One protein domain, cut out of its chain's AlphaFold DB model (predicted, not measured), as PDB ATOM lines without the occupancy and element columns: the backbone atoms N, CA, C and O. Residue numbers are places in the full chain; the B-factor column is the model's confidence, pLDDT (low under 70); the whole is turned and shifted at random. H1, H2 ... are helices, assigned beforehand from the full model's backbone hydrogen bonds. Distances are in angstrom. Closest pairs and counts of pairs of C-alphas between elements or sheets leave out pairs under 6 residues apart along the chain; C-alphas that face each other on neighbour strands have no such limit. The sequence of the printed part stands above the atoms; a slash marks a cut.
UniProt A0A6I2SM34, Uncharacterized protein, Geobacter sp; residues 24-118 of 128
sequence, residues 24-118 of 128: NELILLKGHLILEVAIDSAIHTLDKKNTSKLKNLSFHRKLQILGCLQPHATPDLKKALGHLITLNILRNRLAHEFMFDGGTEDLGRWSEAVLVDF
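This is residues 24 to 118 of the 128 residues of an uncharacterized protein of Geobacter sp (UniProt A0A6I2SM34). Three helices, H3, H4 and H5, stand side by side in a row, each running the opposite way to the one before, and the long helix H1 crosses one side of this row, packing on H3 and H4. The short helix H2 sits in the turn between H1 and H3, at one end of the long axis. The printed part has 95 residues with five named helices, H1 to H5 in order along the chain, and no named strand; the class is all helix. It is compact, with a radius of gyration of the C-alphas of 14.1 A, and spans 42 by 29 by 16 A, only just flat.

H1, residues 24 to 46, is one of two hubs. The other is H4, residues 75 to 96; each touches three other helices. With residues 40 to 44 alone, H1 only just touches H2, residues 51 to 54, with 3 pairs of C-alphas within 8 A; the closest C-alphas, of His 44 and Thr 51, are 5.9 A apart. With residues 36 to 46 alone, H1 touches H3, residues 59 to 69, at a shallow tilt of 31 degrees, the same way; the closest C-alphas, of Ile 43 and Leu 66, are 6.0 A apart. H1 touches H4 through residues 25 to 32 of H1 and 87 to 94 of H4 alone, opposite ways at a steep tilt of 45 degrees; the closest C-alphas are those of Leu 28 and Arg 91, 6.6 A. H1, H3 and H4 form a bundle, a group of helices that touch one another. H3 and H4 are a helical hairpin at a shallow tilt of 16 degrees, closest at the C-alphas of Leu 63 and Leu 81, 6.8 A. H4 and H5, residues 103 to 117, are another, at a shallow tilt of 8 degrees, closest at the C-alphas of His 83 and Val 114, 6.7 A. H3 and H5 are apart. In H1, H3, H4 and H5 every O i to N i+4 pair is within hydrogen-bond range; H2 is too short for such a pair.

H1 begins at C-alpha 24 (67.173, -130.562, 68.388) and is 32.3 A long. H2 measures 5.7 A and H3 15.4 A. H4 is 32.0 A long, from C-alpha 75 (60.134, -104.936, 57.740). H5, 21.1 A, ends at C-alpha 117 (59.838, -115.119, 55.965).

The two C-alphas farthest apart, of Lys 49 and Asp 101, are 42.1 A apart. The printed part has no cut and no long link. Mean pLDDT of the printed part is 88.0; residues 50 to 52 are under 70.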
ATOM      1  N   ASN A  24      67.864-131.841  68.572       82.75
ATOM      2  CA  ASN A  24      67.173-130.562  68.388       82.75
ATOM      3  C   ASN A  24      67.379-129.579  69.546       82.75
ATOM      4  O   ASN A  24      67.560-128.385  69.318       82.75
ATOM      5  N   GLU A  25      67.412-130.069  70.783       85.69
ATOM      6  CA  GLU A  25      67.655-129.245  71.967       85.69
ATOM      7  C   GLU A  25      69.079-128.686  71.961       85.69
ATOM      8  O   GLU A  25      69.311-127.507  72.230       85.69
ATOM      9  N   LEU A  26      70.053-129.520  71.586       86.19
ATOM     10  CA  LEU A  26      71.444-129.094  71.487       86.19
ATOM     11  C   LEU A  26      71.663-128.137  70.305       86.19
ATOM     12  O   LEU A  26      72.424-127.177  70.446       86.19
ATOM     13  N   ILE A  27      70.971-128.348  69.181       86.12
ATOM     14  CA  ILE A  27      70.933-127.400  68.057       86.12
ATOM     15  C   ILE A  27      70.373-126.058  68.534       86.12
ATOM     16  O   ILE A  27      70.995-125.026  68.294       86.12
ATOM     17  N   LEU A  28      69.252-126.058  69.262       88.56
ATOM     18  CA  LEU A  28      68.629-124.852  69.809       88.56
ATOM     19  C   LEU A  28      69.586-124.095  70.746       88.56
ATOM     20  O   LEU A  28      69.773-122.885  70.602       88.56
ATOM     21  N   LEU A  29      70.248-124.801  71.667       88.94
ATOM     22  CA  LEU A  29      71.201-124.202  72.606       88.94
ATOM     23  C   LEU A  29      72.441-123.629  71.903       88.94
ATOM     24  O   LEU A  29      72.848-122.502  72.192       88.94
ATOM     25  N   LYS A  30      73.052-124.377  70.975       88.31
ATOM     26  CA  LYS A  30      74.248-123.920  70.243       88.31
ATOM     27  C   LYS A  30      73.917-122.820  69.238       88.31
ATOM     28  O   LYS A  30      74.647-121.832  69.169       88.31
ATOM     29  N   GLY A  31      72.805-122.945  68.521       87.69
ATOM     30  CA  GLY A  31      72.306-121.935  67.592       87.69
ATOM     31  C   GLY A  31      72.022-120.606  68.291       87.69
ATOM     32  O   GLY A  31      72.471-119.561  67.824       87.69
ATOM     33  N   HIS A  32      71.386-120.639  69.467       90.50
ATOM     34  CA  HIS A  32      71.177-119.443  70.289       90.50
ATOM     35  C   HIS A  32      72.499-118.728  70.620       90.50
ATOM     36  O   HIS A  32      72.569-117.506  70.518       90.50
ATOM     37  N   LEU A  33      73.556-119.460  70.996       90.00
ATOM     38  CA  LEU A  33      74.862-118.856  71.299       90.00
ATOM     39  C   LEU A  33      75.482-118.167  70.078       90.00
ATOM     40  O   LEU A  33      76.056-117.088  70.206       90.00
ATOM     41  N   ILE A  34      75.351-118.764  68.892       90.06
ATOM     42  CA  ILE A  34      75.845-118.153  67.653       90.06
ATOM     43  C   ILE A  34      75.091-116.850  67.363       90.06
ATOM     44  O   ILE A  34      75.707-115.824  67.071       90.06
ATOM     45  N   LEU A  35      73.764-116.869  67.497       91.81
ATOM     46  CA  LEU A  35      72.930-115.681  67.313       91.81
ATOM     47  C   LEU A  35      73.260-114.589  68.331       91.81
ATOM     48  O   LEU A  35      73.275-113.411  67.987       91.81
ATOM     49  N   GLU A  36      73.576-114.965  69.566       91.94
ATOM     50  CA  GLU A  36      73.981-114.022  70.602       91.94
ATOM     51  C   GLU A  36      75.275-113.284  70.233       91.94
ATOM     52  O   GLU A  36      75.336-112.059  70.349       91.94
ATOM     53  N   VAL A  37      76.271-113.998  69.701       89.75
ATOM     54  CA  VAL A  37      77.509-113.390  69.189       89.75
ATOM     55  C   VAL A  37      77.221-112.452  68.012       89.75
ATOM     56  O   VAL A  37      77.789-111.359  67.938       89.75
ATOM     57  N   ALA A  38      76.324-112.842  67.102       89.56
ATOM     58  CA  ALA A  38      75.937-112.008  65.967       89.56
ATOM     59  C   ALA A  38      75.236-110.712  66.414       89.56
ATOM     60  O   ALA A  38      75.564-109.633  65.919       89.56
ATOM     61  N   ILE A  39      74.325-110.795  67.389       91.25
ATOM     62  CA  ILE A  39      73.638-109.634  67.972       91.25
ATOM     63  C   ILE A  39      74.636-108.720  68.685       91.25
ATOM     64  O   ILE A  39      74.594-107.508  68.479       91.25
ATOM     65  N   ASP A  40      75.557-109.274  69.477       90.88
ATOM     66  CA  ASP A  40      76.592-108.489  70.156       90.88
ATOM     67  C   ASP A  40      77.456-107.720  69.143       90.88
ATOM     68  O   ASP A  40      77.726-106.530  69.326       90.88
ATOM     69  N   SER A  41      77.829-108.368  68.036       87.88
ATOM     70  CA  SER A  41      78.566-107.737  66.934       87.88
ATOM     71  C   SER A  41      77.758-106.630  66.241       87.88
ATOM     72  O   SER A  41      78.278-105.538  65.978       87.88
ATOM     73  N   ALA A  42      76.467-106.866  65.990       88.25
ATOM     74  CA  ALA A  42      75.576-105.884  65.381       88.25
ATOM     75  C   ALA A  42      75.400-104.647  66.275       88.25
ATOM     76  O   ALA A  42      75.574-103.519  65.811       88.25
ATOM     77  N   ILE A  43      75.133-104.843  67.571       90.00
ATOM     78  CA  ILE A  43      75.013-103.743  68.538       90.00
ATOM     79  C   ILE A  43      76.335-102.983  68.640       90.00
ATOM     80  O   ILE A  43      76.323-101.759  68.608       90.00
ATOM     81  N   HIS A  44      77.476-103.675  68.695       87.56
ATOM     82  CA  HIS A  44      78.785-103.022  68.732       87.56
ATOM     83  C   HIS A  44      79.045-102.138  67.505       87.56
ATOM     84  O   HIS A  44      79.638-101.064  67.616       87.56
ATOM     85  N   THR A  45      78.588-102.577  66.333       86.38
ATOM     86  CA  THR A  45      78.720-101.811  65.091       86.38
ATOM     87  C   THR A  45      77.871-100.537  65.123       86.38
ATOM     88  O   THR A  45      78.319 -99.496  64.643       86.38
ATOM     89  N   LEU A  46      76.678-100.605  65.723       85.75
ATOM     90  CA  LEU A  46      75.728 -99.492  65.821       85.75
ATOM     91  C   LEU A  46      76.032 -98.531  66.986       85.75
ATOM     92  O   LEU A  46      75.829 -97.328  66.854       85.75
ATOM     93  N   ASP A  47      76.542 -99.038  68.111       84.25
ATOM     94  CA  ASP A  47      76.866 -98.270  69.317       84.25
ATOM     95  C   ASP A  47      78.192 -98.735  69.948       84.25
ATOM     96  O   ASP A  47      78.249 -99.533  70.890       84.25
ATOM     97  N   LYS A  48      79.292 -98.160  69.449       78.31
ATOM     98  CA  LYS A  48      80.665 -98.453  69.896       78.31
ATOM     99  C   LYS A  48      80.951 -98.075  71.357       78.31
ATOM    100  O   LYS A  48      82.013 -98.422  71.866       78.31
ATOM    101  N   LYS A  49      80.068 -97.325  72.033       74.06
ATOM    102  CA  LYS A  49      80.313 -96.808  73.392       74.06
ATOM    103  C   LYS A  49      79.818 -97.742  74.505       74.06
ATOM    104  O   LYS A  49      80.249 -97.578  75.644       74.06
ATOM    105  N   ASN A  50      78.955 -98.720  74.208       65.38
ATOM    106  CA  ASN A  50      78.308 -99.581  75.217       65.38
ATOM    107  C   ASN A  50      78.812-101.039  75.263       65.38
ATOM    108  O   ASN A  50      78.226-101.879  75.948       65.38
ATOM    109  N   THR A  51      79.923-101.356  74.597       64.75
ATOM    110  CA  THR A  51      80.389-102.735  74.360       64.75
ATOM    111  C   THR A  51      80.648-103.553  75.624       64.75
ATOM    112  O   THR A  51      80.347-104.744  75.668       64.75
ATOM    113  N   SER A  52      81.188-102.936  76.680       64.62
ATOM    114  CA  SER A  52      81.517-103.645  77.925       64.62
ATOM    115  C   SER A  52      80.283-104.086  78.713       64.62
ATOM    116  O   SER A  52      80.372-105.016  79.513       64.62
ATOM    117  N   LYS A  53      79.120-103.467  78.471       77.06
ATOM    118  CA  LYS A  53      77.880-103.773  79.193       77.06
ATOM    119  C   LYS A  53      77.109-104.940  78.584       77.06
ATOM    120  O   LYS A  53      76.334-105.556  79.305       77.06
ATOM    121  N   LEU A  54      77.337-105.279  77.309       83.94
ATOM    122  CA  LEU A  54      76.547-106.287  76.589       83.94
ATOM    123  C   LEU A  54      76.691-107.696  77.167       83.94
ATOM    124  O   LEU A  54      75.703-108.419  77.247       83.94
ATOM    125  N   LYS A  55      77.887-108.067  77.640       82.25
ATOM    126  CA  LYS A  55      78.166-109.416  78.167       82.25
ATOM    127  C   LYS A  55      77.279-109.820  79.348       82.25
ATOM    128  O   LYS A  55      77.034-111.003  79.533       82.25
ATOM    129  N   ASN A  56      76.801-108.848  80.124       86.75
ATOM    130  CA  ASN A  56      75.985-109.098  81.314       86.75
ATOM    131  C   ASN A  56      74.478-109.003  81.032       86.75
ATOM    132  O   ASN A  56      73.670-109.135  81.949       86.75
ATOM    133  N   LEU A  57      74.086-108.717  79.789       91.00
ATOM    134  CA  LEU A  57      72.684-108.586  79.415       91.00
ATOM    135  C   LEU A  57      72.127-109.924  78.955       91.00
ATOM    136  O   LEU A  57      72.785-110.676  78.241       91.00
ATOM    137  N   SER A  58      70.870-110.183  79.311       92.06
ATOM    138  CA  SER A  58      70.136-111.311  78.751       92.06
ATOM    139  C   SER A  58      69.927-111.131  77.248       92.06
ATOM    140  O   SER A  58      69.817-110.006  76.753       92.06
ATOM    141  N   PHE A  59      69.784-112.246  76.533       93.38
ATOM    142  CA  PHE A  59      69.465-112.257  75.105       93.38
ATOM    143  C   PHE A  59      68.259-111.363  74.777       93.38
ATOM    144  O   PHE A  59      68.332-110.498  73.909       93.38
ATOM    145  N   HIS A  60      67.181-111.472  75.562       93.88
ATOM    146  CA  HIS A  60      66.007-110.610  75.419       93.88
ATOM    147  C   HIS A  60      66.347-109.115  75.534       93.88
ATOM    148  O   HIS A  60      65.889-108.307  74.725       93.88
ATOM    149  N   ARG A  61      67.180-108.724  76.508       93.50
ATOM    150  CA  ARG A  61      67.577-107.322  76.677       93.50
ATOM    151  C   ARG A  61      68.451-106.831  75.520       93.50
ATOM    152  O   ARG A  61      68.307-105.679  75.115       93.50
ATOM    153  N   LYS A  62      69.304-107.692  74.959       93.56
ATOM    154  CA  LYS A  62      70.086-107.387  73.751       93.56
ATOM    155  C   LYS A  62      69.177-107.129  72.545       93.56
ATOM    156  O   LYS A  62      69.369-106.130  71.858       93.56
ATOM    157  N   LEU A  63      68.133-107.939  72.344       93.50
ATOM    158  CA  LEU A  63      67.141-107.710  71.280       93.50
ATOM    159  C   LEU A  63      66.412-106.370  71.432       93.50
ATOM    160  O   LEU A  63      66.241-105.653  70.449       93.50
ATOM    161  N   GLN A  64      66.019-106.005  72.658       91.88
ATOM    162  CA  GLN A  64      65.399-104.702  72.923       91.88
ATOM    163  C   GLN A  64      66.329-103.547  72.535       91.88
ATOM    164  O   GLN A  64      65.898-102.610  71.867       91.88
ATOM    165  N   ILE A  65      67.608-103.625  72.917       91.38
ATOM    166  CA  ILE A  65      68.610-102.613  72.557       91.38
ATOM    167  C   ILE A  65      68.763-102.526  71.039       91.38
ATOM    168  O   ILE A  65      68.709-101.427  70.496       91.38
ATOM    169  N   LEU A  66      68.906-103.663  70.354       89.81
ATOM    170  CA  LEU A  66      69.037-103.696  68.899       89.81
ATOM    171  C   LEU A  66      67.827-103.048  68.206       89.81
ATOM    172  O   LEU A  66      68.008-102.256  67.284       89.81
ATOM    173  N   GLY A  67      66.611-103.317  68.691       89.44
ATOM    174  CA  GLY A  67      65.391-102.663  68.211       89.44
ATOM    175  C   GLY A  67      65.384-101.149  68.452       89.44
ATOM    176  O   GLY A  67      65.041-100.387  67.552       89.44
ATOM    177  N   CYS A  68      65.817-100.689  69.629       90.00
ATOM    178  CA  CYS A  68      65.907 -99.259  69.943       90.00
ATOM    179  C   CYS A  68      66.966 -98.519  69.111       90.00
ATOM    180  O   CYS A  68      66.760 -97.360  68.763       90.00
ATOM    181  N   LEU A  69      68.086 -99.172  68.787       89.00
ATOM    182  CA  LEU A  69      69.144 -98.606  67.940       89.00
ATOM    183  C   LEU A  69      68.729 -98.496  66.464       89.00
ATOM    184  O   LEU A  69      69.397 -97.814  65.689       89.00
ATOM    185  N   GLN A  70      67.625 -99.139  66.074       86.00
ATOM    186  CA  GLN A  70      67.089 -99.153  64.715       86.00
ATOM    187  C   GLN A  70      65.633 -98.640  64.695       86.00
ATOM    188  O   GLN A  70      64.713 -99.389  64.362       86.00
ATOM    189  N   PRO A  71      65.378 -97.354  65.011       78.06
ATOM    190  CA  PRO A  71      64.017 -96.802  65.064       78.06
ATOM    191  C   PRO A  71      63.292 -96.850  63.708       78.06
ATOM    192  O   PRO A  71      62.064 -96.897  63.654       78.06
ATOM    193  N   HIS A  72      64.051 -96.903  62.611       84.00
ATOM    194  CA  HIS A  72      63.556 -97.093  61.247       84.00
ATOM    195  C   HIS A  72      63.855 -98.504  60.720       84.00
ATOM    196  O   HIS A  72      64.177 -98.672  59.546       84.00
ATOM    197  N   ALA A  73      63.771 -99.514  61.594       82.31
ATOM    198  CA  ALA A  73      63.972-100.912  61.232       82.31
ATOM    199  C   ALA A  73      63.136-101.298  60.004       82.31
ATOM    200  O   ALA A  73      61.923-101.048  59.952       82.31
ATOM    201  N   THR A  74      63.794-101.946  59.043       88.75
ATOM    202  CA  THR A  74      63.134-102.521  57.871       88.75
ATOM    203  C   THR A  74      62.096-103.565  58.303       88.75
ATOM    204  O   THR A  74      62.206-104.132  59.399       88.75
ATOM    205  N   PRO A  75      61.077-103.851  57.472       90.12
ATOM    206  CA  PRO A  75      60.134-104.936  57.740       90.12
ATOM    207  C   PRO A  75      60.838-106.263  58.052       90.12
ATOM    208  O   PRO A  75      60.476-106.931  59.017       90.12
ATOM    209  N   ASP A  76      61.902-106.579  57.314       88.75
ATOM    210  CA  ASP A  76      62.695-107.796  57.504       88.75
ATOM    211  C   ASP A  76      63.393-107.824  58.862       88.75
ATOM    212  O   ASP A  76      63.345-108.834  59.560       88.75
ATOM    213  N   LEU A  77      63.973-106.702  59.305       88.19
ATOM    214  CA  LEU A  77      64.577-106.627  60.634       88.19
ATOM    215  C   LEU A  77      63.524-106.816  61.735       88.19
ATOM    216  O   LEU A  77      63.787-107.497  62.724       88.19
ATOM    217  N   LYS A  78      62.316-106.262  61.569       91.25
ATOM    218  CA  LYS A  78      61.216-106.468  62.529       91.25
ATOM    219  C   LYS A  78      60.784-107.933  62.590       91.25
ATOM    220  O   LYS A  78      60.612-108.457  63.690       91.25
ATOM    221  N   LYS A  79      60.654-108.595  61.436       93.94
ATOM    222  CA  LYS A  79      60.368-110.036  61.359       93.94
ATOM    223  C   LYS A  79      61.463-110.850  62.041       93.94
ATOM    224  O   LYS A  79      61.163-111.656  62.916       93.94
ATOM    225  N   ALA A  80      62.729-110.581  61.721       92.44
ATOM    226  CA  ALA A  80      63.873-111.266  62.314       92.44
ATOM    227  C   ALA A  80      63.896-111.113  63.844       92.44
ATOM    228  O   ALA A  80      64.044-112.100  64.559       92.44
ATOM    229  N   LEU A  81      63.671-109.901  64.364       93.25
ATOM    230  CA  LEU A  81      63.551-109.666  65.807       93.25
ATOM    231  C   LEU A  81      62.400-110.471  66.427       93.25
ATOM    232  O   LEU A  81      62.580-111.048  67.497       93.25
ATOM    233  N   GLY A  82      61.248-110.555  65.754       94.62
ATOM    234  CA  GLY A  82      60.124-111.394  66.181       94.62
ATOM    235  C   GLY A  82      60.508-112.872  66.296       94.62
ATOM    236  O   GLY A  82      60.297-113.484  67.343       94.62
ATOM    237  N   HIS A  83      61.161-113.421  65.272       96.00
ATOM    238  CA  HIS A  83      61.648-114.803  65.282       96.00
ATOM    239  C   HIS A  83      62.674-115.063  66.387       96.00
ATOM    240  O   HIS A  83      62.608-116.102  67.042       96.00
ATOM    241  N   LEU A  84      63.581-114.118  66.648       95.50
ATOM    242  CA  LEU A  84      64.570-114.217  67.729       95.50
ATOM    243  C   LEU A  84      63.924-114.170  69.122       95.50
ATOM    244  O   LEU A  84      64.388-114.851  70.039       95.50
ATOM    245  N   ILE A  85      62.843-113.402  69.295       95.31
ATOM    246  CA  ILE A  85      62.060-113.398  70.539       95.31
ATOM    247  C   ILE A  85      61.426-114.775  70.759       95.31
ATOM    248  O   ILE A  85      61.576-115.336  71.846       95.31
ATOM    249  N   THR A  86      60.775-115.337  69.738       95.12
ATOM    250  CA  THR A  86      60.172-116.678  69.810       95.12
ATOM    251  C   THR A  86      61.221-117.750  70.102       95.12
ATOM    252  O   THR A  86      61.020-118.579  70.988       95.12
ATOM    253  N   LEU A  87      62.388-117.683  69.456       94.88
ATOM    254  CA  LEU A  87      63.498-118.599  69.715       94.88
ATOM    255  C   LEU A  87      63.974-118.538  71.173       94.88
ATOM    256  O   LEU A  87      64.213-119.568  71.800       94.88
ATOM    257  N   ASN A  88      64.085-117.334  71.741       94.44
ATOM    258  CA  ASN A  88      64.446-117.158  73.145       94.44
ATOM    259  C   ASN A  88      63.387-117.747  74.095       94.44
ATOM    260  O   ASN A  88      63.747-118.291  75.138       94.44
ATOM    261  N   ILE A  89      62.098-117.680  73.743       93.38
ATOM    262  CA  ILE A  89      61.025-118.339  74.503       93.38
ATOM    263  C   ILE A  89      61.206-119.860  74.461       93.38
ATOM    264  O   ILE A  89      61.226-120.484  75.519       93.38
ATOM    265  N   LEU A  90      61.410-120.447  73.275       93.44
ATOM    266  CA  LEU A  90      61.649-121.888  73.116       93.44
ATOM    267  C   LEU A  90      62.875-122.352  73.908       93.44
ATOM    268  O   LEU A  90      62.806-123.341  74.633       93.44
ATOM    269  N   ARG A  91      63.980-121.600  73.842       93.06
ATOM    270  CA  ARG A  91      65.196-121.903  74.609       93.06
ATOM    271  C   ARG A  91      64.949-121.845  76.114       93.06
ATOM    272  O   ARG A  91      65.473-122.674  76.852       93.06
ATOM    273  N   ASN A  92      64.202-120.851  76.591       91.81
ATOM    274  CA  ASN A  92      63.894-120.724  78.014       91.81
ATOM    275  C   ASN A  92      62.979-121.851  78.495       91.81
ATOM    276  O   ASN A  92      63.207-122.375  79.579       91.81
ATOM    277  N   ARG A  93      61.996-122.254  77.683       92.38
ATOM    278  CA  ARG A  93      61.169-123.435  77.954       92.38
ATOM    279  C   ARG A  93      62.031-124.685  78.084       92.38
ATOM    280  O   ARG A  93      61.985-125.322  79.126       92.38
ATOM    281  N   LEU A  94      62.916-124.937  77.120       90.69
ATOM    282  CA  LEU A  94      63.878-126.043  77.183       90.69
ATOM    283  C   LEU A  94      64.713-126.032  78.477       90.69
ATOM    284  O   LEU A  94      64.994-127.078  79.046       90.69
ATOM    285  N   ALA A  95      65.121-124.854  78.952       87.25
ATOM    286  CA  ALA A  95      65.946-124.732  80.153       87.25
ATOM    287  C   ALA A  95      65.177-124.905  81.479       87.25
ATOM    288  O   ALA A  95      65.805-125.147  82.510       87.25
ATOM    289  N   HIS A  96      63.854-124.721  81.484       86.69
ATOM    290  CA  HIS A  96      63.043-124.673  82.707       86.69
ATOM    291  C   HIS A  96      62.006-125.796  82.810       86.69
ATOM    292  O   HIS A  96      61.585-126.129  83.918       86.69
ATOM    293  N   GLU A  97      61.590-126.379  81.690       86.19
ATOM    294  CA  GLU A  97      60.667-127.507  81.652       86.19
ATOM    295  C   GLU A  97      61.444-128.805  81.905       86.19
ATOM    296  O   GLU A  97      62.412-129.111  81.219       86.19
ATOM    297  N   PHE A  98      61.024-129.580  82.911       76.75
ATOM    298  CA  PHE A  98      61.665-130.858  83.251       76.75
ATOM    299  C   PHE A  98      61.559-131.887  82.113       76.75
ATOM    300  O   PHE A  98      62.456-132.704  81.923       76.75
ATOM    301  N   MET A  99      60.463-131.823  81.356       78.62
ATOM    302  CA  MET A  99      60.268-132.514  80.086       78.62
ATOM    303  C   MET A  99      59.929-131.443  79.055       78.62
ATOM    304  O   MET A  99      58.944-130.731  79.237       78.62
ATOM    305  N   PHE A 100      60.723-131.322  77.991       81.19
ATOM    306  CA  PHE A 100      60.486-130.367  76.901       81.19
ATOM    307  C   PHE A 100      59.396-130.882  75.940       81.19
ATOM    308  O   PHE A 100      59.599-131.051  74.734       81.19
ATOM    309  N   ASP A 101      58.236-131.202  76.509       75.25
ATOM    310  CA  ASP A 101      57.143-131.887  75.827       75.25
ATOM    311  C   ASP A 101      56.458-130.946  74.823       75.25
ATOM    312  O   ASP A 101      56.229-129.764  75.096       75.25
ATOM    313  N   GLY A 102      56.220-131.431  73.602       78.62
ATOM    314  CA  GLY A 102      55.788-130.595  72.468       78.62
ATOM    315  C   GLY A 102      56.831-129.577  71.968       78.62
ATOM    316  O   GLY A 102      56.659-128.992  70.901       78.62
ATOM    317  N   GLY A 103      57.957-129.399  72.666       81.44
ATOM    318  CA  GLY A 103      58.973-128.406  72.324       81.44
ATOM    319  C   GLY A 103      59.672-128.662  70.986       81.44
ATOM    320  O   GLY A 103      60.015-127.717  70.279       81.44
ATOM    321  N   THR A 104      59.818-129.931  70.584       79.62
ATOM    322  CA  THR A 104      60.312-130.286  69.239       79.62
ATOM    323  C   THR A 104      59.327-129.877  68.144       79.62
ATOM    324  O   THR A 104      59.750-129.400  67.093       79.62
ATOM    325  N   GLU A 105      58.023-130.025  68.380       86.94
ATOM    326  CA  GLU A 105      56.998-129.611  67.420       86.94
ATOM    327  C   GLU A 105      56.947-128.084  67.311       86.94
ATOM    328  O   GLU A 105      56.964-127.542  66.211       86.94
ATOM    329  N   ASP A 106      56.973-127.381  68.445       90.12
ATOM    330  CA  ASP A 106      57.005-125.918  68.466       90.12
ATOM    331  C   ASP A 106      58.279-125.359  67.814       90.12
ATOM    332  O   ASP A 106      58.217-124.354  67.102       90.12
ATOM    333  N   LEU A 107      59.427-126.024  68.000       89.38
ATOM    334  CA  LEU A 107      60.668-125.699  67.295       89.38
ATOM    335  C   LEU A 107      60.534-125.932  65.784       89.38
ATOM    336  O   LEU A 107      60.985-125.094  65.005       89.38
ATOM    337  N   GLY A 108      59.880-127.023  65.374       88.88
ATOM    338  CA  GLY A 108      59.550-127.302  63.977       88.88
ATOM    339  C   GLY A 108      58.704-126.189  63.360       88.88
ATOM    340  O   GLY A 108      59.137-125.557  62.397       88.88
ATOM    341  N   ARG A 109      57.565-125.854  63.980       93.31
ATOM    342  CA  ARG A 109      56.674-124.771  63.523       93.31
ATOM    343  C   ARG A 109      57.383-123.416  63.477       93.31
ATOM    344  O   ARG A 109      57.187-122.644  62.540       93.31
ATOM    345  N   TRP A 110      58.223-123.117  64.471       94.69
ATOM    346  CA  TRP A 110      59.053-121.912  64.456       94.69
ATOM    347  C   TRP A 110      60.011-121.909  63.261       94.69
ATOM    348  O   TRP A 110      60.092-120.907  62.555       94.69
ATOM    349  N   SER A 111      60.699-123.023  62.997       91.31
ATOM    350  CA  SER A 111      61.652-123.119  61.885       91.31
ATOM    351  C   SER A 111      60.979-122.957  60.518       91.31
ATOM    352  O   SER A 111      61.494-122.241  59.662       91.31
ATOM    353  N   GLU A 112      59.787-123.527  60.336       92.88
ATOM    354  CA  GLU A 112      58.982-123.349  59.125       92.88
ATOM    355  C   GLU A 112      58.579-121.884  58.937       92.88
ATOM    356  O   GLU A 112      58.731-121.334  57.846       92.88
ATOM    357  N   ALA A 113      58.135-121.213  60.005       94.56
ATOM    358  CA  ALA A 113      57.786-119.797  59.951       94.56
ATOM    359  C   ALA A 113      58.994-118.914  59.583       94.56
ATOM    360  O   ALA A 113      58.847-117.968  58.807       94.56
ATOM    361  N   VAL A 114      60.192-119.235  60.090       92.94
ATOM    362  CA  VAL A 114      61.438-118.558  59.692       92.94
ATOM    363  C   VAL A 114      61.701-118.745  58.200       92.94
ATOM    364  O   VAL A 114      61.997-117.766  57.524       92.94
ATOM    365  N   LEU A 115      61.564-119.964  57.670       90.81
ATOM    366  CA  LEU A 115      61.811-120.257  56.253       90.81
ATOM    367  C   LEU A 115      60.800-119.599  55.308       90.81
ATOM    368  O   LEU A 115      61.142-119.289  54.172       90.81
ATOM    369  N   VAL A 116      59.567-119.362  55.759       92.81
ATOM    370  CA  VAL A 116      58.568-118.608  54.986       92.81
ATOM    371  C   VAL A 116      58.957-117.134  54.867       92.81
ATOM    372  O   VAL A 116      58.832-116.546  53.793       92.81
ATOM    373  N   ASP A 117      59.430-116.527  55.957       91.81
ATOM    374  CA  ASP A 117      59.838-115.119  55.965       91.81
ATOM    375  C   ASP A 117      61.229-114.890  55.360       91.81
ATOM    376  O   ASP A 117      61.488-113.827  54.795       91.81
ATOM    377  N   PHE A 118      62.106-115.887  55.476       88.75
ATOM    378  CA  PHE A 118      63.488-115.882  55.007       88.75
ATOM    379  C   PHE A 118      63.790-117.185  54.259       88.75
ATOM    380  O   PHE A 118      64.551-118.024  54.755       88.75
TER     381      PHE A 118